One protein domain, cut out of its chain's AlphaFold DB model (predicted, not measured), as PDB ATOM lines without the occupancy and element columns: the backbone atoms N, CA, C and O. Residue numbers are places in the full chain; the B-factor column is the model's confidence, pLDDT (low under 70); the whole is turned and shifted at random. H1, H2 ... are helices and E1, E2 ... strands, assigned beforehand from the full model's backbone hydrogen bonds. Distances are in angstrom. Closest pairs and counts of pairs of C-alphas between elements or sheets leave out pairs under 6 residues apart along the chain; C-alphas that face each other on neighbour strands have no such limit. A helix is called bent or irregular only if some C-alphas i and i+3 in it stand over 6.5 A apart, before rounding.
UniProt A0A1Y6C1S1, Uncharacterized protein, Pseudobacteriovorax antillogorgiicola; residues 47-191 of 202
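What this domain is: This is residues 47 to 191 of the 202 residues of an uncharacterized protein of Pseudobacteriovorax antillogorgiicola (UniProt A0A1Y6C1S1). A long helical hairpin of bent helix H1 and helix H2, side by side, makes a rod, and at one end of it a small, strongly twisted sheet of four strands packs on residues 115 to 128 of H2. The far end is a bare turn, residues 82 to 88. The printed part has 145 residues, in the order H1, H2, E1, E2, E3, E4; the sheet runs E2, E1, E3, E4, all antiparallel, and the class is mixed, helices and strands. It is only just loose, close to extended, with a radius of gyration of the C-alphas of 21.7 A and spans of 71 by 34 by 24 A.

Where its parts are: Find C-alpha 47 at (-41.462, -43.387, -33.356), where H1, residues 47 to 81, begins. By its hydrogen bonds it was assigned as one helix, but it is bent: C-alphas 62 and 65 are 6.6 A apart, between arms H1a, residues 47 to 62, 22.2 A, and H1b, residues 65 to 81, 24.4 A. H2, residues 89 to 128, runs 59.2 A from (3.355, -6.034, -11.509). Then come E1, residues 140 to 146, E2, 149 to 153, E3, 166 to 174, 21.9 A, and E4, 180 to 185, ending at (-26.527, -42.751, -15.342).

How they stand to each other: H1b and H2 form a hairpin and touch, closest at C-alphas 66 and 109, 6.5 A, opposite ways at a shallow tilt of 23 degrees. H1a touches H2, closest at C-alphas 48 and 127, 6.3 A, and only grazes the sheet. H2 is on one face of the sheet, an arrangement of two layers, a helix on one face of a sheet; the closest C-alphas of H2 and E4 are those of Ser 123 and Trp 180, 5.8 A apart. Across E2 and E1, a hairpin, N 144 and O 151 are 2.9 A apart; across E1 and E3, N 141 and O 172, 2.7 A; across hairpin E3 and E4, N 173 and O 181, 2.8 A. In H1a and H1b every O i to N i+4 pair is within hydrogen-bond range, in H2 35 of 36.

The domain as a whole: The C-alphas farthest apart, His 86 and Ser 132, are 71.3 A apart. The printed part has no cut; the links H2 to E1 and E2 to E3 are long. Look for pLDDT under 70 at residues 84 to 87, 162 and 189 to 191.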
ATOM      1  N   MET A  47     -41.790 -43.933 -34.677       84.50
ATOM      2  CA  MET A  47     -41.462 -43.387 -33.356       84.50
ATOM      3  C   MET A  47     -39.951 -43.258 -33.177       84.50
ATOM      4  O   MET A  47     -39.508 -42.204 -32.743       84.50
ATOM      5  N   LYS A  48     -39.147 -44.250 -33.583       88.00
ATOM      6  CA  LYS A  48     -37.677 -44.159 -33.541       88.00
ATOM      7  C   LYS A  48     -37.140 -43.001 -34.366       88.00
ATOM      8  O   LYS A  48     -36.294 -42.257 -33.887       88.00
ATOM      9  N   LYS A  49     -37.615 -42.842 -35.605       88.88
ATOM     10  CA  LYS A  49     -37.176 -41.745 -36.482       88.88
ATOM     11  C   LYS A  49     -37.535 -40.383 -35.889       88.88
ATOM     12  O   LYS A  49     -36.706 -39.477 -35.905       88.88
ATOM     13  N   LYS A  50     -38.746 -40.253 -35.339       90.44
ATOM     14  CA  LYS A  50     -39.194 -39.039 -34.645       90.44
ATOM     15  C   LYS A  50     -38.349 -38.762 -33.399       90.44
ATOM     16  O   LYS A  50     -37.881 -37.643 -33.230       90.44
ATOM     17  N   ALA A  51     -38.112 -39.790 -32.590       91.81
ATOM     18  CA  ALA A  51     -37.292 -39.735 -31.389       91.81
ATOM     19  C   ALA A  51     -35.862 -39.285 -31.703       91.81
ATOM     20  O   ALA A  51     -35.371 -38.352 -31.081       91.81
ATOM     21  N   LEU A  52     -35.227 -39.898 -32.707       92.31
ATOM     22  CA  LEU A  52     -33.878 -39.553 -33.157       92.31
ATOM     23  C   LEU A  52     -33.799 -38.085 -33.577       92.31
ATOM     24  O   LEU A  52     -32.896 -37.373 -33.146       92.31
ATOM     25  N   LYS A  53     -34.764 -37.623 -34.380       93.19
ATOM     26  CA  LYS A  53     -34.831 -36.224 -34.803       93.19
ATOM     27  C   LYS A  53     -34.957 -35.277 -33.604       93.19
ATOM     28  O   LYS A  53     -34.164 -34.352 -33.494       93.19
ATOM     29  N   ALA A  54     -35.896 -35.538 -32.694       93.81
ATOM     30  CA  ALA A  54     -36.105 -34.709 -31.507       93.81
ATOM     31  C   ALA A  54     -34.868 -34.681 -30.590       93.81
ATOM     32  O   ALA A  54     -34.478 -33.627 -30.104       93.81
ATOM     33  N   MET A  55     -34.199 -35.822 -30.387       93.12
ATOM     34  CA  MET A  55     -32.957 -35.887 -29.606       93.12
ATOM     35  C   MET A  55     -31.827 -35.080 -30.236       93.12
ATOM     36  O   MET A  55     -31.089 -34.416 -29.513       93.12
ATOM     37  N   PHE A  56     -31.677 -35.152 -31.560       93.31
ATOM     38  CA  PHE A  56     -30.680 -34.369 -32.281       93.31
ATOM     39  C   PHE A  56     -30.950 -32.870 -32.128       93.31
ATOM     40  O   PHE A  56     -30.056 -32.130 -31.729       93.31
ATOM     41  N   GLU A  57     -32.197 -32.444 -32.346       94.81
ATOM     42  CA  GLU A  57     -32.618 -31.053 -32.155       94.81
ATOM     43  C   GLU A  57     -32.365 -30.591 -30.710       94.81
ATOM     44  O   GLU A  57     -31.801 -29.523 -30.482       94.81
ATOM     45  N   HIS A  58     -32.697 -31.416 -29.713       93.81
ATOM     46  CA  HIS A  58     -32.415 -31.114 -28.309       93.81
ATOM     47  C   HIS A  58     -30.914 -30.989 -28.016       93.81
ATOM     48  O   HIS A  58     -30.516 -30.079 -27.288       93.81
ATOM     49  N   ALA A  59     -30.080 -31.875 -28.567       94.25
ATOM     50  CA  ALA A  59     -28.632 -31.817 -28.385       94.25
ATOM     51  C   ALA A  59     -28.040 -30.552 -29.021       94.25
ATOM     52  O   ALA A  59     -27.239 -29.866 -28.391       94.25
ATOM     53  N   GLU A  60     -28.478 -30.199 -30.230       95.00
ATOM     54  CA  GLU A  60     -28.058 -28.979 -30.921       95.00
ATOM     55  C   GLU A  60     -28.428 -27.721 -30.122       95.00
ATOM     56  O   GLU A  60     -27.582 -26.847 -29.901       95.00
ATOM     57  N   ILE A  61     -29.661 -27.659 -29.609       95.69
ATOM     58  CA  ILE A  61     -30.129 -26.558 -28.758       95.69
ATOM     59  C   ILE A  61     -29.259 -26.422 -27.501       95.69
ATOM     60  O   ILE A  61     -28.929 -25.305 -27.109       95.69
ATOM     61  N   GLN A  62     -28.861 -27.533 -26.874       95.94
ATOM     62  CA  GLN A  62     -28.034 -27.507 -25.661       95.94
ATOM     63  C   GLN A  62     -26.567 -27.158 -25.943       95.94
ATOM     64  O   GLN A  62     -25.937 -26.469 -25.144       95.94
ATOM     65  N   LEU A  63     -26.018 -27.602 -27.075       97.19
ATOM     66  CA  LEU A  63     -24.624 -27.352 -27.441       97.19
ATOM     67  C   LEU A  63     -24.394 -25.922 -27.944       97.19
ATOM     68  O   LEU A  63     -23.315 -25.366 -27.735       97.19
ATOM     69  N   THR A  64     -25.390 -25.303 -28.580       97.56
ATOM     70  CA  THR A  64     -25.241 -23.982 -29.213       97.56
ATOM     71  C   THR A  64     -24.754 -22.891 -28.239       97.56
ATOM     72  O   THR A  64     -23.751 -22.239 -28.549       97.56
ATOM     73  N   PRO A  65     -25.358 -22.696 -27.049       97.31
ATOM     74  CA  PRO A  65     -24.883 -21.701 -26.085       97.31
ATOM     75  C   PRO A  65     -23.463 -21.985 -25.584       97.31
ATOM     76  O   PRO A  65     -22.670 -21.059 -25.425       97.31
ATOM     77  N   LEU A  66     -23.116 -23.261 -25.384       97.62
ATOM     78  CA  LEU A  66     -21.786 -23.673 -24.924       97.62
ATOM     79  C   LEU A  66     -20.717 -23.341 -25.967       97.62
ATOM     80  O   LEU A  66     -19.669 -22.791 -25.632       97.62
ATOM     81  N   HIS A  67     -21.006 -23.596 -27.245       97.19
ATOM     82  CA  HIS A  67     -20.129 -23.209 -28.349       97.19
ATOM     83  C   HIS A  67     -19.923 -21.695 -28.419       97.19
ATOM     84  O   HIS A  67     -18.788 -21.233 -28.568       97.19
ATOM     85  N   GLN A  68     -20.997 -20.916 -28.282       97.44
ATOM     86  CA  GLN A  68     -20.916 -19.457 -28.262       97.44
ATOM     87  C   GLN A  68     -20.063 -18.966 -27.085       97.44
ATOM     88  O   GLN A  68     -19.136 -18.178 -27.286       97.44
ATOM     89  N   GLN A  69     -20.305 -19.480 -25.879       97.56
ATOM     90  CA  GLN A  69     -19.537 -19.128 -24.687       97.56
ATOM     91  C   GLN A  69     -18.054 -19.479 -24.849       97.56
ATOM     92  O   GLN A  69     -17.192 -18.641 -24.594       97.56
ATOM     93  N   MET A  70     -17.748 -20.672 -25.357       97.06
ATOM     94  CA  MET A  70     -16.375 -21.108 -25.604       97.06
ATOM     95  C   MET A  70     -15.659 -20.210 -26.626       97.06
ATOM     96  O   MET A  70     -14.497 -19.845 -26.434       97.06
ATOM     97  N   SER A  71     -16.360 -19.794 -27.688       97.00
ATOM     98  CA  SER A  71     -15.816 -18.857 -28.681       97.00
ATOM     99  C   SER A  71     -15.496 -17.485 -28.072       97.00
ATOM    100  O   SER A  71     -14.427 -16.927 -28.323       97.00
ATOM    101  N   TYR A  72     -16.374 -16.979 -27.203       97.56
ATOM    102  CA  TYR A  72     -16.171 -15.723 -26.489       97.56
ATOM    103  C   TYR A  72     -14.982 -15.802 -25.523       97.56
ATOM    104  O   TYR A  72     -14.128 -14.915 -25.530       97.56
ATOM    105  N   LEU A  73     -14.886 -16.874 -24.728       96.81
ATOM    106  CA  LEU A  73     -13.776 -17.087 -23.795       96.81
ATOM    107  C   LEU A  73     -12.434 -17.179 -24.519       96.81
ATOM    108  O   LEU A  73     -11.453 -16.593 -24.062       96.81
ATOM    109  N   ARG A  74     -12.400 -17.834 -25.684       96.50
ATOM    110  CA  ARG A  74     -11.216 -17.882 -26.545       96.50
ATOM    111  C   ARG A  74     -10.760 -16.483 -26.967       96.50
ATOM    112  O   ARG A  74      -9.591 -16.160 -26.782       96.50
ATOM    113  N   ILE A  75     -11.667 -15.652 -27.487       96.19
ATOM    114  CA  ILE A  75     -11.352 -14.270 -27.897       96.19
ATOM    115  C   ILE A  75     -10.910 -13.431 -26.692       96.19
ATOM    116  O   ILE A  75      -9.957 -12.657 -26.775       96.19
ATOM    117  N   LYS A  76     -11.578 -13.590 -25.542       94.81
ATOM    118  CA  LYS A  76     -11.217 -12.899 -24.299       94.81
ATOM    119  C   LYS A  76      -9.797 -13.265 -23.850       94.81
ATOM    120  O   LYS A  76      -9.030 -12.365 -23.510       94.81
ATOM    121  N   LYS A  77      -9.446 -14.557 -23.890       94.75
ATOM    122  CA  LYS A  77      -8.103 -15.071 -23.578       94.75
ATOM    123  C   LYS A  77      -7.060 -14.518 -24.547       94.75
ATOM    124  O   LYS A  77      -6.036 -14.018 -24.107       94.75
ATOM    125  N   GLU A  78      -7.348 -14.534 -25.847       93.44
ATOM    126  CA  GLU A  78      -6.475 -13.961 -26.878       93.44
ATOM    127  C   GLU A  78      -6.196 -12.476 -26.619       93.44
ATOM    128  O   GLU A  78      -5.042 -12.061 -26.585       93.44
ATOM    129  N   LYS A  79      -7.230 -11.683 -26.324       90.69
ATOM    130  CA  LYS A  79      -7.069 -10.258 -26.009       90.69
ATOM    131  C   LYS A  79      -6.203 -10.014 -24.767       90.69
ATOM    132  O   LYS A  79      -5.434  -9.059 -24.759       90.69
ATOM    133  N   LEU A  80      -6.328 -10.856 -23.738       89.12
ATOM    134  CA  LEU A  80      -5.490 -10.797 -22.532       89.12
ATOM    135  C   LEU A  80      -4.018 -11.110 -22.839       89.12
ATOM    136  O   LEU A  80      -3.137 -10.478 -22.266       89.12
ATOM    137  N   LEU A  81      -3.750 -12.034 -23.766       86.12
ATOM    138  CA  LEU A  81      -2.391 -12.398 -24.186       86.12
ATOM    139  C   LEU A  81      -1.719 -11.332 -25.065       86.12
ATOM    140  O   LEU A  81      -0.495 -11.281 -25.133       86.12
ATOM    141  N   LEU A  82      -2.502 -10.484 -25.738       86.19
ATOM    142  CA  LEU A  82      -2.010  -9.428 -26.630       86.19
ATOM    143  C   LEU A  82      -1.705  -8.092 -25.916       86.19
ATOM    144  O   LEU A  82      -1.408  -7.102 -26.587       86.19
ATOM    145  N   LEU A  83      -1.804  -8.017 -24.583       73.50
ATOM    146  CA  LEU A  83      -1.591  -6.766 -23.845       73.50
ATOM    147  C   LEU A  83      -0.118  -6.290 -23.932       73.50
ATOM    148  O   LEU A  83       0.798  -7.106 -23.834       73.50
ATOM    149  N   PRO A  84       0.138  -4.977 -24.129       66.00
ATOM    150  CA  PRO A  84       1.490  -4.441 -24.301       66.00
ATOM    151  C   PRO A  84       2.338  -4.570 -23.023       66.00
ATOM    152  O   PRO A  84       1.841  -4.359 -21.920       66.00
ATOM    153  N   GLY A  85       3.639  -4.848 -23.189       59.94
ATOM    154  CA  GLY A  85       4.620  -5.157 -22.129       59.94
ATOM    155  C   GLY A  85       5.027  -4.012 -21.184       59.94
ATOM    156  O   GLY A  85       6.170  -3.967 -20.735       59.94
ATOM    157  N   HIS A  86       4.123  -3.074 -20.898       56.69
ATOM    158  CA  HIS A  86       4.312  -1.977 -19.940       56.69
ATOM    159  C   HIS A  86       3.205  -1.951 -18.876       56.69
ATOM    160  O   HIS A  86       2.722  -0.876 -18.522       56.69
ATOM    161  N   CYS A  87       2.765  -3.113 -18.387       65.12
ATOM    162  CA  CYS A  87       1.827  -3.159 -17.270       65.12
ATOM    163  C   CYS A  87       2.568  -3.297 -15.931       65.12
ATOM    164  O   CYS A  87       3.694  -3.796 -15.866       65.12
ATOM    165  N   SER A  88       1.979  -2.740 -14.873       85.75
ATOM    166  CA  SER A  88       2.519  -2.842 -13.517       85.75
ATOM    167  C   SER A  88       2.538  -4.311 -13.077       85.75
ATOM    168  O   SER A  88       1.737  -5.110 -13.554       85.75
ATOM    169  N   LYS A  89       3.377  -4.677 -12.099       83.31
ATOM    170  CA  LYS A  89       3.355  -6.034 -11.509       83.31
ATOM    171  C   LYS A  89       1.959  -6.427 -11.012       83.31
ATOM    172  O   LYS A  89       1.572  -7.587 -11.103       83.31
ATOM    173  N   ASP A  90       1.194  -5.457 -10.519       84.81
ATOM    174  CA  ASP A  90      -0.182  -5.673 -10.061       84.81
ATOM    175  C   ASP A  90      -1.126  -6.021 -11.228       84.81
ATOM    176  O   ASP A  90      -2.018  -6.859 -11.083       84.81
ATOM    177  N   ASP A  91      -0.889  -5.441 -12.407       84.38
ATOM    178  CA  ASP A  91      -1.658  -5.713 -13.622       84.38
ATOM    179  C   ASP A  91      -1.318  -7.099 -14.195       84.38
ATOM    180  O   ASP A  91      -2.211  -7.805 -14.666       84.38
ATOM    181  N   GLU A  92      -0.048  -7.519 -14.120       84.25
ATOM    182  CA  GLU A  92       0.387  -8.876 -14.485       84.25
ATOM    183  C   GLU A  92      -0.320  -9.928 -13.621       84.25
ATOM    184  O   GLU A  92      -0.860 -10.910 -14.137       84.25
ATOM    185  N   ILE A  93      -0.377  -9.693 -12.304       87.88
ATOM    186  CA  ILE A  93      -1.069 -10.574 -11.358       87.88
ATOM    187  C   ILE A  93      -2.565 -10.645 -11.694       87.88
ATOM    188  O   ILE A  93      -3.114 -11.743 -11.802       87.88
ATOM    189  N   ALA A  94      -3.221  -9.504 -11.931       87.88
ATOM    190  CA  ALA A  94      -4.641  -9.462 -12.287       87.88
ATOM    191  C   ALA A  94      -4.948 -10.176 -13.620       87.88
ATOM    192  O   ALA A  94      -5.969 -10.868 -13.748       87.88
ATOM    193  N   ALA A  95      -4.061 -10.046 -14.612       87.38
ATOM    194  CA  ALA A  95      -4.166 -10.760 -15.881       87.38
ATOM    195  C   ALA A  95      -4.029 -12.275 -15.676       87.38
ATOM    196  O   ALA A  95      -4.861 -13.033 -16.179       87.38
ATOM    197  N   GLN A  96      -3.055 -12.717 -14.876       90.00
ATOM    198  CA  GLN A  96      -2.867 -14.133 -14.564       90.00
ATOM    199  C   GLN A  96      -4.078 -14.724 -13.832       90.00
ATOM    200  O   GLN A  96      -4.557 -15.796 -14.198       90.00
ATOM    201  N   THR A  97      -4.631 -14.014 -12.845       93.56
ATOM    202  CA  THR A  97      -5.867 -14.437 -12.166       93.56
ATOM    203  C   THR A  97      -7.026 -14.585 -13.151       93.56
ATOM    204  O   THR A  97      -7.778 -15.558 -13.089       93.56
ATOM    205  N   SER A  98      -7.156 -13.656 -14.100       91.44
ATOM    206  CA  SER A  98      -8.201 -13.712 -15.126       91.44
ATOM    207  C   SER A  98      -8.034 -14.903 -16.072       91.44
ATOM    208  O   SER A  98      -9.035 -15.483 -16.488       91.44
ATOM    209  N   LEU A  99      -6.794 -15.273 -16.412       93.88
ATOM    210  CA  LEU A  99      -6.504 -16.458 -17.223       93.88
ATOM    211  C   LEU A  99      -6.882 -17.746 -16.490       93.88
ATOM    212  O   LEU A  99      -7.561 -18.582 -17.080       93.88
ATOM    213  N   ASN A 100      -6.542 -17.856 -15.204       95.50
ATOM    214  CA  ASN A 100      -6.913 -19.015 -14.389       95.50
ATOM    215  C   ASN A 100      -8.439 -19.187 -14.325       95.50
ATOM    216  O   ASN A 100      -8.947 -20.282 -14.536       95.50
ATOM    217  N   LEU A 101      -9.183 -18.092 -14.123       96.69
ATOM    218  CA  LEU A 101     -10.649 -18.132 -14.114       96.69
ATOM    219  C   LEU A 101     -11.228 -18.569 -15.468       96.69
ATOM    220  O   LEU A 101     -12.235 -19.270 -15.518       96.69
ATOM    221  N   ILE A 102     -10.628 -18.127 -16.578       96.06
ATOM    222  CA  ILE A 102     -11.046 -18.574 -17.910       96.06
ATOM    223  C   ILE A 102     -10.830 -20.081 -18.039       96.06
ATOM    224  O   ILE A 102     -11.721 -20.757 -18.539       96.06
ATOM    225  N   ASP A 103      -9.696 -20.603 -17.581       96.56
ATOM    226  CA  ASP A 103      -9.400 -22.034 -17.660       96.56
ATOM    227  C   ASP A 103     -10.397 -22.861 -16.825       96.56
ATOM    228  O   ASP A 103     -10.987 -23.801 -17.353       96.56
ATOM    229  N   GLU A 104     -10.737 -22.424 -15.609       97.38
ATOM    230  CA  GLU A 104     -11.806 -23.045 -14.803       97.38
ATOM    231  C   GLU A 104     -13.169 -23.038 -15.522       97.38
ATOM    232  O   GLU A 104     -13.921 -24.016 -15.489       97.38
ATOM    233  N   GLN A 105     -13.508 -21.936 -16.200       97.00
ATOM    234  CA  GLN A 105     -14.743 -21.849 -16.983       97.00
ATOM    235  C   GLN A 105     -14.733 -22.804 -18.177       97.00
ATOM    236  O   GLN A 105     -15.776 -23.363 -18.519       97.00
ATOM    237  N   VAL A 106     -13.577 -22.991 -18.815       97.44
ATOM    238  CA  VAL A 106     -13.415 -23.944 -19.914       97.44
ATOM    239  C   VAL A 106     -13.620 -25.369 -19.414       97.44
ATOM    240  O   VAL A 106     -14.384 -26.103 -20.040       97.44
ATOM    241  N   ASP A 107     -13.034 -25.735 -18.277       96.75
ATOM    242  CA  ASP A 107     -13.198 -27.065 -17.679       96.75
ATOM    243  C   ASP A 107     -14.668 -27.348 -17.344       96.75
ATOM    244  O   ASP A 107     -15.208 -28.409 -17.668       96.75
ATOM    245  N   PHE A 108     -15.374 -26.367 -16.775       97.50
ATOM    246  CA  PHE A 108     -16.805 -26.495 -16.512       97.50
ATOM    247  C   PHE A 108     -17.621 -26.727 -17.794       97.50
ATOM    248  O   PHE A 108     -18.458 -27.631 -17.834       97.50
ATOM    249  N   ILE A 109     -17.367 -25.958 -18.860       97.00
ATOM    250  CA  ILE A 109     -18.053 -26.136 -20.151       97.00
ATOM    251  C   ILE A 109     -17.741 -27.511 -20.746       97.00
ATOM    252  O   ILE A 109     -18.641 -28.158 -21.277       97.00
ATOM    253  N   GLN A 110     -16.494 -27.980 -20.656       94.75
ATOM    254  CA  GLN A 110     -16.115 -29.309 -21.141       94.75
ATOM    255  C   GLN A 110     -16.913 -30.406 -20.432       94.75
ATOM    256  O   GLN A 110     -17.493 -31.258 -21.106       94.75
ATOM    257  N   ASN A 111     -17.048 -30.322 -19.107       94.31
ATOM    258  CA  ASN A 111     -17.875 -31.247 -18.330       94.31
ATOM    259  C   ASN A 111     -19.350 -31.193 -18.757       94.31
ATOM    260  O   ASN A 111     -20.009 -32.227 -18.891       94.31
ATOM    261  N   GLN A 112     -19.884 -29.996 -19.029       95.19
ATOM    262  CA  GLN A 112     -21.246 -29.855 -19.551       95.19
ATOM    263  C   GLN A 112     -21.399 -30.529 -20.920       95.19
ATOM    264  O   GLN A 112     -22.338 -31.305 -21.105       95.19
ATOM    265  N   VAL A 113     -20.477 -30.285 -21.855       95.75
ATOM    266  CA  VAL A 113     -20.480 -30.906 -23.189       95.75
ATOM    267  C   VAL A 113     -20.405 -32.425 -23.078       95.75
ATOM    268  O   VAL A 113     -21.205 -33.109 -23.717       95.75
ATOM    269  N   GLN A 114     -19.511 -32.952 -22.242       91.62
ATOM    270  CA  GLN A 114     -19.388 -34.387 -22.010       91.62
ATOM    271  C   GLN A 114     -20.711 -34.973 -21.502       91.62
ATOM    272  O   GLN A 114     -21.232 -35.912 -22.100       91.62
ATOM    273  N   SER A 115     -21.332 -34.354 -20.495       91.62
ATOM    274  CA  SER A 115     -22.617 -34.828 -19.966       91.62
ATOM    275  C   SER A 115     -23.736 -34.837 -21.022       91.62
ATOM    276  O   SER A 115     -24.586 -35.728 -21.027       91.62
ATOM    277  N   ILE A 116     -23.752 -33.865 -21.943       92.94
ATOM    278  CA  ILE A 116     -24.720 -33.814 -23.049       92.94
ATOM    279  C   ILE A 116     -24.455 -34.959 -24.028       92.94
ATOM    280  O   ILE A 116     -25.388 -35.643 -24.454       92.94
ATOM    281  N   GLN A 117     -23.186 -35.190 -24.364       90.81
ATOM    282  CA  GLN A 117     -22.780 -36.268 -25.256       90.81
ATOM    283  C   GLN A 117     -23.127 -37.644 -24.675       90.81
ATOM    284  O   GLN A 117     -23.711 -38.460 -25.383       90.81
ATOM    285  N   GLU A 118     -22.858 -37.889 -23.391       90.62
ATOM    286  CA  GLU A 118     -23.187 -39.150 -22.707       90.62
ATOM    287  C   GLU A 118     -24.690 -39.438 -22.771       90.62
ATOM    288  O   GLU A 118     -25.119 -40.520 -23.182       90.62
ATOM    289  N   LYS A 119     -25.511 -38.431 -22.444       92.00
ATOM    290  CA  LYS A 119     -26.974 -38.536 -22.514       92.00
ATOM    291  C   LYS A 119     -27.454 -38.824 -23.935       92.00
ATOM    292  O   LYS A 119     -28.361 -39.641 -24.118       92.00
ATOM    293  N   TYR A 120     -26.852 -38.187 -24.939       91.69
ATOM    294  CA  TYR A 120     -27.171 -38.438 -26.342       91.69
ATOM    295  C   TYR A 120     -26.810 -39.871 -26.756       91.69
ATOM    296  O   TYR A 120     -27.628 -40.553 -27.373       91.69
ATOM    297  N   LEU A 121     -25.634 -40.370 -26.364       90.19
ATOM    298  CA  LEU A 121     -25.210 -41.738 -26.666       90.19
ATOM    299  C   LEU A 121     -26.123 -42.786 -26.037       90.19
ATOM    300  O   LEU A 121     -26.577 -43.690 -26.737       90.19
ATOM    301  N   ILE A 122     -26.460 -42.643 -24.753       91.19
ATOM    302  CA  ILE A 122     -27.427 -43.528 -24.090       91.19
ATOM    303  C   ILE A 122     -28.759 -43.514 -24.845       91.19
ATOM    304  O   ILE A 122     -29.339 -44.567 -25.110       91.19
ATOM    305  N   SER A 123     -29.230 -42.330 -25.238       91.75
ATOM    306  CA  SER A 123     -30.480 -42.183 -25.987       91.75
ATOM    307  C   SER A 123     -30.435 -42.914 -27.334       91.75
ATOM    308  O   SER A 123     -31.400 -43.584 -27.705       91.75
ATOM    309  N   MET A 124     -29.297 -42.871 -28.031       89.56
ATOM    310  CA  MET A 124     -29.063 -43.620 -29.270       89.56
ATOM    311  C   MET A 124     -29.013 -45.138 -29.048       89.56
ATOM    312  O   MET A 124     -29.523 -45.899 -29.874       89.56
ATOM    313  N   GLU A 125     -28.437 -45.593 -27.937       90.19
ATOM    314  CA  GLU A 125     -28.412 -47.010 -27.565       90.19
ATOM    315  C   GLU A 125     -29.816 -47.541 -27.240       90.19
ATOM    316  O   GLU A 125     -30.160 -48.657 -27.634       90.19
ATOM    317  N   ILE A 126     -30.685 -46.725 -26.634       91.50
ATOM    318  CA  ILE A 126     -32.082 -47.102 -26.359       91.50
ATOM    319  C   ILE A 126     -32.863 -47.364 -27.650       91.50
ATOM    320  O   ILE A 126     -33.671 -48.290 -27.702       91.50
ATOM    321  N   LEU A 127     -32.602 -46.614 -28.725       89.38
ATOM    322  CA  LEU A 127     -33.258 -46.838 -30.021       89.38
ATOM    323  C   LEU A 127     -32.894 -48.195 -30.658       89.38
ATOM    324  O   LEU A 127     -33.651 -48.715 -31.491       89.38
ATOM    325  N   LYS A 128     -31.747 -48.767 -30.274       89.38
ATOM    326  CA  LYS A 128     -31.279 -50.098 -30.697       89.38
ATOM    327  C   LYS A 128     -31.661 -51.202 -29.707       89.38
ATOM    328  O   LYS A 128     -31.673 -52.368 -30.095       89.38
ATOM    329  N   ALA A 129     -31.949 -50.848 -28.457       90.31
ATOM    330  CA  ALA A 129     -32.230 -51.799 -27.395       90.31
ATOM    331  C   ALA A 129     -33.454 -52.671 -27.707       90.31
ATOM    332  O   ALA A 129     -34.434 -52.235 -28.324       90.31
ATOM    333  N   LYS A 130     -33.401 -53.920 -27.244       88.44
ATOM    334  CA  LYS A 130     -34.534 -54.843 -27.312       88.44
ATOM    335  C   LYS A 130     -35.443 -54.631 -26.109       88.44
ATOM    336  O   LYS A 130     -34.977 -54.416 -24.991       88.44
ATOM    337  N   PHE A 131     -36.745 -54.745 -26.327       88.19
ATOM    338  CA  PHE A 131     -37.733 -54.753 -25.257       88.19
ATOM    339  C   PHE A 131     -38.982 -55.526 -25.673       88.19
ATOM    340  O   PHE A 131     -39.277 -55.665 -26.859       88.19
ATOM    341  N   SER A 132     -39.706 -56.039 -24.682       84.81
ATOM    342  CA  SER A 132     -40.884 -56.899 -24.852       84.81
ATOM    343  C   SER A 132     -42.207 -56.203 -24.507       84.81
ATOM    344  O   SER A 132     -43.233 -56.866 -24.375       84.81
ATOM    345  N   PHE A 133     -42.205 -54.877 -24.352       86.38
ATOM    346  CA  PHE A 133     -43.380 -54.091 -23.968       86.38
ATOM    347  C   PHE A 133     -43.677 -52.961 -24.961       86.38
ATOM    348  O   PHE A 133     -42.831 -52.569 -25.757       86.38
ATOM    349  N   VAL A 134     -44.889 -52.404 -24.896       85.38
ATOM    350  CA  VAL A 134     -45.255 -51.203 -25.658       85.38
ATOM    351  C   VAL A 134     -44.881 -49.969 -24.832       85.38
ATOM    352  O   VAL A 134     -45.409 -49.810 -23.730       85.38
ATOM    353  N   PRO A 135     -43.966 -49.107 -25.307       86.94
ATOM    354  CA  PRO A 135     -43.543 -47.943 -24.547       86.94
ATOM    355  C   PRO A 135     -44.664 -46.896 -24.472       86.94
ATOM    356  O   PRO A 135     -45.369 -46.633 -25.447       86.94
ATOM    357  N   VAL A 136     -44.821 -46.296 -23.296       89.19
ATOM    358  CA  VAL A 136     -45.860 -45.322 -22.962       89.19
ATOM    359  C   VAL A 136     -45.190 -43.997 -22.621       89.19
ATOM    360  O   VAL A 136     -44.261 -43.933 -21.815       89.19
ATOM    361  N   HIS A 137     -45.664 -42.924 -23.246       90.25
ATOM    362  CA  HIS A 137     -45.153 -41.577 -23.019       90.25
ATOM    363  C   HIS A 137     -45.350 -41.171 -21.549       90.25
ATOM    364  O   HIS A 137     -46.355 -41.500 -20.924       90.25
ATOM    365  N   GLY A 138     -44.386 -40.442 -20.995       91.81
ATOM    366  CA  GLY A 138     -44.379 -39.982 -19.609       91.81
ATOM    367  C   GLY A 138     -43.913 -41.020 -18.586       91.81
ATOM    368  O   GLY A 138     -43.714 -40.641 -17.432       91.81
ATOM    369  N   GLN A 139     -43.707 -42.279 -18.980       91.94
ATOM    370  CA  GLN A 139     -43.227 -43.326 -18.080       91.94
ATOM    371  C   GLN A 139     -41.701 -43.400 -18.024       91.94
ATOM    372  O   GLN A 139     -41.000 -43.051 -18.982       91.94
ATOM    373  N   THR A 140     -41.209 -43.862 -16.876       94.62
ATOM    374  CA  THR A 140     -39.790 -44.105 -16.612       94.62
ATOM    375  C   THR A 140     -39.458 -45.575 -16.847       94.62
ATOM    376  O   THR A 140     -40.225 -46.466 -16.491       94.62
ATOM    377  N   TYR A 141     -38.299 -45.809 -17.443       94.69
ATOM    378  CA  TYR A 141     -37.761 -47.098 -17.835       94.69
ATOM    379  C   TYR A 141     -36.285 -47.182 -17.452       94.69
ATOM    380  O   TYR A 141     -35.630 -46.171 -17.189       94.69
ATOM    381  N   TYR A 142     -35.754 -48.396 -17.454       94.19
ATOM    382  CA  TYR A 142     -34.406 -48.700 -16.997       94.19
ATOM    383  C   TYR A 142     -33.675 -49.494 -18.071       94.19
ATOM    384  O   TYR A 142     -34.181 -50.501 -18.571       94.19
ATOM    385  N   LEU A 143     -32.499 -49.009 -18.458       93.00
ATOM    386  CA  LEU A 143     -31.642 -49.634 -19.455       93.00
ATOM    387  C   LEU A 143     -30.620 -50.532 -18.756       93.00
ATOM    388  O   LEU A 143     -29.912 -50.083 -17.853       93.00
ATOM    389  N   TYR A 144     -30.518 -51.776 -19.220       91.94
ATOM    390  CA  TYR A 144     -29.581 -52.775 -18.717       91.94
ATOM    391  C   TYR A 144     -28.717 -53.363 -19.836       91.94
ATOM    392  O   TYR A 144     -29.148 -53.474 -20.986       91.94
ATOM    393  N   GLN A 145     -27.494 -53.753 -19.487       91.06
ATOM    394  CA  GLN A 145     -26.621 -54.574 -20.317       91.06
ATOM    395  C   GLN A 145     -26.829 -56.026 -19.897       91.06
ATOM    396  O   GLN A 145     -26.567 -56.367 -18.747       91.06
ATOM    397  N   LYS A 146     -27.294 -56.879 -20.812       89.56
ATOM    398  CA  LYS A 146     -27.444 -58.320 -20.576       89.56
ATOM    399  C   LYS A 146     -26.574 -59.082 -21.571       89.56
ATOM    400  O   LYS A 146     -26.934 -59.232 -22.739       89.56
ATOM    401  N   GLY A 147     -25.406 -59.542 -21.124       86.94
ATOM    402  CA  GLY A 147     -24.400 -60.131 -22.014       86.94
ATOM    403  C   GLY A 147     -23.909 -59.117 -23.053       86.94
ATOM    404  O   GLY A 147     -23.309 -58.111 -22.687       86.94
ATOM    405  N   ASN A 148     -24.187 -59.359 -24.341       84.88
ATOM    406  CA  ASN A 148     -23.815 -58.454 -25.441       84.88
ATOM    407  C   ASN A 148     -24.975 -57.566 -25.939       84.88
ATOM    408  O   ASN A 148     -24.818 -56.825 -26.906       84.88
ATOM    409  N   GLU A 149     -26.156 -57.647 -25.323       89.56
ATOM    410  CA  GLU A 149     -27.343 -56.918 -25.777       89.56
ATOM    411  C   GLU A 149     -27.801 -55.874 -24.755       89.56
ATOM    412  O   GLU A 149     -27.771 -56.097 -23.543       89.56
ATOM    413  N   ARG A 150     -28.279 -54.732 -25.264       91.88
ATOM    414  CA  ARG A 150     -28.954 -53.700 -24.470       91.88
ATOM    415  C   ARG A 150     -30.437 -54.045 -24.366       91.88
ATOM    416  O   ARG A 150     -31.101 -54.254 -25.387       91.88
ATOM    417  N   VAL A 151     -30.961 -54.077 -23.146       92.00
ATOM    418  CA  VAL A 151     -32.366 -54.399 -22.868       92.00
ATOM    419  C   VAL A 151     -32.997 -53.279 -22.056       92.00
ATOM    420  O   VAL A 151     -32.451 -52.857 -21.038       92.00
ATOM    421  N   LEU A 152     -34.159 -52.805 -22.500       92.94
ATOM    422  CA  LEU A 152     -34.960 -51.836 -21.755       92.94
ATOM    423  C   LEU A 152     -36.012 -52.583 -20.921       92.94
ATOM    424  O   LEU A 152     -36.652 -53.510 -21.419       92.94
ATOM    425  N   MET A 153     -36.194 -52.189 -19.661       91.56
ATOM    426  CA  MET A 153     -37.135 -52.806 -18.717       91.56
ATOM    427  C   MET A 153     -37.928 -51.745 -17.933       91.56
ATOM    428  O   MET A 153     -37.525 -50.586 -17.854       91.56
ATOM    429  N   LEU A 154     -39.062 -52.140 -17.341       90.81
ATOM    430  CA  LEU A 154     -39.890 -51.270 -16.484       90.81
ATOM    431  C   LEU A 154     -39.439 -51.237 -15.018       90.81
ATOM    432  O   LEU A 154     -39.823 -50.334 -14.283       90.81
ATOM    433  N   VAL A 155     -38.668 -52.234 -14.584       89.75
ATOM    434  CA  VAL A 155     -38.305 -52.423 -13.176       89.75
ATOM    435  C   VAL A 155     -36.914 -51.855 -12.923       89.75
ATOM    436  O   VAL A 155     -35.980 -52.125 -13.683       89.75
ATOM    437  N   GLY A 156     -36.786 -51.053 -11.866       88.81
ATOM    438  CA  GLY A 156     -35.516 -50.447 -11.470       88.81
ATOM    439  C   GLY A 156     -34.605 -51.404 -10.693       88.81
ATOM    440  O   GLY A 156     -35.091 -52.391 -10.135       88.81
ATOM    441  N   PRO A 157     -33.301 -51.089 -10.578       85.31
ATOM    442  CA  PRO A 157     -32.329 -51.958  -9.908       85.31
ATOM    443  C   PRO A 157     -32.625 -52.142  -8.412       85.31
ATOM    444  O   PRO A 157     -32.292 -53.163  -7.828       85.31
ATOM    445  N   ASN A 158     -33.329 -51.190  -7.794       82.88
ATOM    446  CA  ASN A 158     -33.699 -51.248  -6.375       82.88
ATOM    447  C   ASN A 158     -34.947 -52.109  -6.105       82.88
ATOM    448  O   ASN A 158     -35.309 -52.327  -4.953       82.88
ATOM    449  N   GLN A 159     -35.652 -52.535  -7.155       81.69
ATOM    450  CA  GLN A 159     -36.927 -53.254  -7.064       81.69
ATOM    451  C   GLN A 159     -36.796 -54.730  -7.452       81.69
ATOM    452  O   GLN A 159     -37.754 -55.488  -7.316       81.69
ATOM    453  N   TRP A 160     -35.628 -55.139  -7.947       75.31
ATOM    454  CA  TRP A 160     -35.367 -56.489  -8.420       75.31
ATOM    455  C   TRP A 160     -33.906 -56.859  -8.178       75.31
ATOM    456  O   TRP A 160     -33.020 -56.037  -8.385       75.31
ATOM    457  N   GLN A 161     -33.640 -58.098  -7.771       72.06
ATOM    458  CA  GLN A 161     -32.268 -58.588  -7.653       72.06
ATOM    459  C   GLN A 161     -31.733 -58.884  -9.054       72.06
ATOM    460  O   GLN A 161     -32.226 -59.788  -9.725       72.06
ATOM    461  N   LEU A 162     -30.767 -58.090  -9.522       67.94
ATOM    462  CA  LEU A 162     -30.156 -58.321 -10.827       67.94
ATOM    463  C   LEU A 162     -29.431 -59.669 -10.824       67.94
ATOM    464  O   LEU A 162     -28.649 -59.975  -9.924       67.94
ATOM    465  N   ASP A 163     -29.664 -60.451 -11.876       71.69
ATOM    466  CA  ASP A 163     -28.829 -61.609 -12.174       71.69
ATOM    467  C   ASP A 163     -27.381 -61.146 -12.391       71.69
ATOM    468  O   ASP A 163     -27.154 -60.060 -12.924       71.69
ATOM    469  N   SER A 164     -26.396 -62.003 -12.105       72.94
ATOM    470  CA  SER A 164     -24.959 -61.688 -12.253       72.94
ATOM    471  C   SER A 164     -24.521 -61.236 -13.656       72.94
ATOM    472  O   SER A 164     -23.421 -60.719 -13.820       72.94
ATOM    473  N   HIS A 165     -25.364 -61.430 -14.672       77.06
ATOM    474  CA  HIS A 165     -25.106 -61.071 -16.070       77.06
ATOM    475  C   HIS A 165     -25.867 -59.820 -16.531       77.06
ATOM    476  O   HIS A 165     -25.838 -59.498 -17.722       77.06
ATOM    477  N   THR A 166     -26.595 -59.163 -15.627       84.75
ATOM    478  CA  THR A 166     -27.361 -57.951 -15.912       84.75
ATOM    479  C   THR A 166     -26.701 -56.790 -15.188       84.75
ATOM    480  O   THR A 166     -26.573 -56.826 -13.970       84.75
ATOM    481  N   LEU A 167     -26.298 -55.761 -15.929       89.12
ATOM    482  CA  LEU A 167     -25.668 -54.564 -15.374       89.12
ATOM    483  C   LEU A 167     -26.539 -53.339 -15.657       89.12
ATOM    484  O   LEU A 167     -27.004 -53.142 -16.782       89.12
ATOM    485  N   TYR A 168     -26.796 -52.538 -14.627       91.44
ATOM    486  CA  TYR A 168     -27.602 -51.323 -14.730       91.44
ATOM    487  C   TYR A 168     -26.820 -50.196 -15.411       91.44
ATOM    488  O   TYR A 168     -25.687 -49.915 -15.035       91.44
ATOM    489  N   ILE A 169     -27.439 -49.540 -16.400       91.75
ATOM    490  CA  ILE A 169     -26.801 -48.470 -17.178       91.75
ATOM    491  C   ILE A 169     -27.391 -47.111 -16.871       91.75
ATOM    492  O   ILE A 169     -26.663 -46.173 -16.571       91.75
ATOM    493  N   ALA A 170     -28.703 -46.972 -17.038       94.25
ATOM    494  CA  ALA A 170     -29.340 -45.672 -16.967       94.25
ATOM    495  C   ALA A 170     -30.828 -45.789 -16.666       94.25
ATOM    496  O   ALA A 170     -31.500 -46.746 -17.057       94.25
ATOM    497  N   THR A 171     -31.350 -44.754 -16.024       95.19
ATOM    498  CA  THR A 171     -32.778 -44.521 -15.844       95.19
ATOM    499  C   THR A 171     -33.207 -43.453 -16.832       95.19
ATOM    500  O   THR A 171     -32.625 -42.367 -16.877       95.19
ATOM    501  N   VAL A 172     -34.235 -43.743 -17.621       95.12
ATOM    502  CA  VAL A 172     -34.691 -42.885 -18.716       95.12
ATOM    503  C   VAL A 172     -36.194 -42.707 -18.700       95.12
ATOM    504  O   VAL A 172     -36.936 -43.579 -18.266       95.12
ATOM    505  N   LYS A 173     -36.666 -41.578 -19.207       94.94
ATOM    506  CA  LYS A 173     -38.083 -41.261 -19.325       94.94
ATOM    507  C   LYS A 173     -38.443 -41.048 -20.781       94.94
ATOM    508  O   LYS A 173     -37.745 -40.320 -21.485       94.94
ATOM    509  N   LEU A 174     -39.539 -41.658 -21.223       93.25
ATOM    510  CA  LEU A 174     -40.070 -41.391 -22.554       93.25
ATOM    511  C   LEU A 174     -40.871 -40.089 -22.530       93.25
ATOM    512  O   LEU A 174     -41.817 -39.949 -21.758       93.25
ATOM    513  N   MET A 175     -40.509 -39.134 -23.372       94.81
ATOM    514  CA  MET A 175     -41.162 -37.830 -23.479       94.81
ATOM    515  C   MET A 175     -42.299 -37.862 -24.505       94.81
ATOM    516  O   MET A 175     -42.372 -38.777 -25.318       94.81
ATOM    517  N   ALA A 176     -43.195 -36.864 -24.477       89.81
ATOM    518  CA  ALA A 176     -44.392 -36.775 -25.333       89.81
ATOM    519  C   ALA A 176     -44.093 -36.683 -26.845       89.81
ATOM    520  O   ALA A 176     -44.911 -37.052 -27.685       89.81
ATOM    521  N   ASP A 177     -42.910 -36.200 -27.200       89.31
ATOM    522  CA  ASP A 177     -42.396 -36.100 -28.565       89.31
ATOM    523  C   ASP A 177     -41.685 -37.383 -29.044       89.31
ATOM    524  O   ASP A 177     -41.166 -37.406 -30.158       89.31
ATOM    525  N   ALA A 178     -41.743 -38.453 -28.243       88.62
ATOM    526  CA  ALA A 178     -41.024 -39.719 -28.378       88.62
ATOM    527  C   ALA A 178     -39.513 -39.645 -28.092       88.62
ATOM    528  O   ALA A 178     -38.830 -40.658 -28.241       88.62
ATOM    529  N   SER A 179     -38.976 -38.501 -27.649       92.50
ATOM    530  CA  SER A 179     -37.578 -38.420 -27.221       92.50
ATOM    531  C   SER A 179     -37.348 -39.157 -25.893       92.50
ATOM    532  O   SER A 179     -38.248 -39.276 -25.058       92.50
ATOM    533  N   TRP A 180     -36.137 -39.675 -25.690       92.56
ATOM    534  CA  TRP A 180     -35.722 -40.280 -24.425       92.56
ATOM    535  C   TRP A 180     -34.944 -39.247 -23.623       92.56
ATOM    536  O   TRP A 180     -33.986 -38.664 -24.123       92.56
ATOM    537  N   HIS A 181     -35.353 -39.024 -22.377       93.62
ATOM    538  CA  HIS A 181     -34.652 -38.143 -21.454       93.62
ATOM    539  C   HIS A 181     -33.964 -38.973 -20.372       93.62
ATOM    540  O   HIS A 181     -34.614 -39.731 -19.653       93.62
ATOM    541  N   VAL A 182     -32.645 -38.838 -20.259       94.44
ATOM    542  CA  VAL A 182     -31.835 -39.548 -19.265       94.44
ATOM    543  C   VAL A 182     -31.932 -38.839 -17.914       94.44
ATOM    544  O   VAL A 182     -31.574 -37.669 -17.802       94.44
ATOM    545  N   LEU A 183     -32.427 -39.551 -16.899       93.38
ATOM    546  CA  LEU A 183     -32.607 -39.046 -15.534       93.38
ATOM    547  C   LEU A 183     -31.411 -39.368 -14.635       93.38
ATOM    548  O   LEU A 183     -31.028 -38.543 -13.813       93.38
ATOM    549  N   ALA A 184     -30.841 -40.562 -14.785       91.62
ATOM    550  CA  ALA A 184     -29.677 -41.008 -14.030       91.62
ATOM    551  C   ALA A 184     -28.832 -41.947 -14.890       91.62
ATOM    552  O   ALA A 184     -29.379 -42.725 -15.676       91.62
ATOM    553  N   ILE A 185     -27.518 -41.877 -14.715       90.56
ATOM    554  CA  ILE A 185     -26.527 -42.751 -15.342       90.56
ATOM    555  C   ILE A 185     -25.855 -43.531 -14.208       90.56
ATOM    556  O   ILE A 185     -25.751 -43.022 -13.095       90.56
ATOM    557  N   SER A 186     -25.508 -44.788 -14.457       88.25
ATOM    558  CA  SER A 186     -24.742 -45.612 -13.525       88.25
ATOM    559  C   SER A 186     -23.293 -45.136 -13.476       88.25
ATOM    560  O   SER A 186     -22.665 -45.020 -14.526       88.25
ATOM    561  N   ASP A 187     -22.756 -44.933 -12.274       79.31
ATOM    562  CA  ASP A 187     -21.350 -44.554 -12.067       79.31
ATOM    563  C   ASP A 187     -20.377 -45.695 -12.428       79.31
ATOM    564  O   ASP A 187     -19.183 -45.477 -12.607       79.31
ATOM    565  N   GLU A 188     -20.882 -46.924 -12.561       71.50
ATOM    566  CA  GLU A 188     -20.089 -48.123 -12.862       71.50
ATOM    567  C   GLU A 188     -19.766 -48.283 -14.358       71.50
ATOM    568  O   GLU A 188     -19.117 -49.252 -14.752       71.50
ATOM    569  N   ILE A 189     -20.237 -47.366 -15.211       66.31
ATOM    570  CA  ILE A 189     -20.049 -47.446 -16.660       66.31
ATOM    571  C   ILE A 189     -19.235 -46.263 -17.156       66.31
ATOM    572  O   ILE A 189     -19.739 -45.148 -17.274       66.31
ATOM    573  N   GLU A 190     -18.014 -46.552 -17.592       62.06
ATOM    574  CA  GLU A 190     -17.300 -45.681 -18.516       62.06
ATOM    575  C   GLU A 190     -17.933 -45.819 -19.907       62.06
ATOM    576  O   GLU A 190     -17.839 -46.854 -20.577       62.06
ATOM    577  N   LEU A 191     -18.648 -44.782 -20.343       64.38
ATOM    578  CA  LEU A 191     -19.096 -44.683 -21.726       64.38
ATOM    579  C   LEU A 191     -17.892 -44.312 -22.590       64.38
ATOM    580  O   LEU A 191     -17.528 -43.146 -22.717       64.38
TER     581      LEU A 191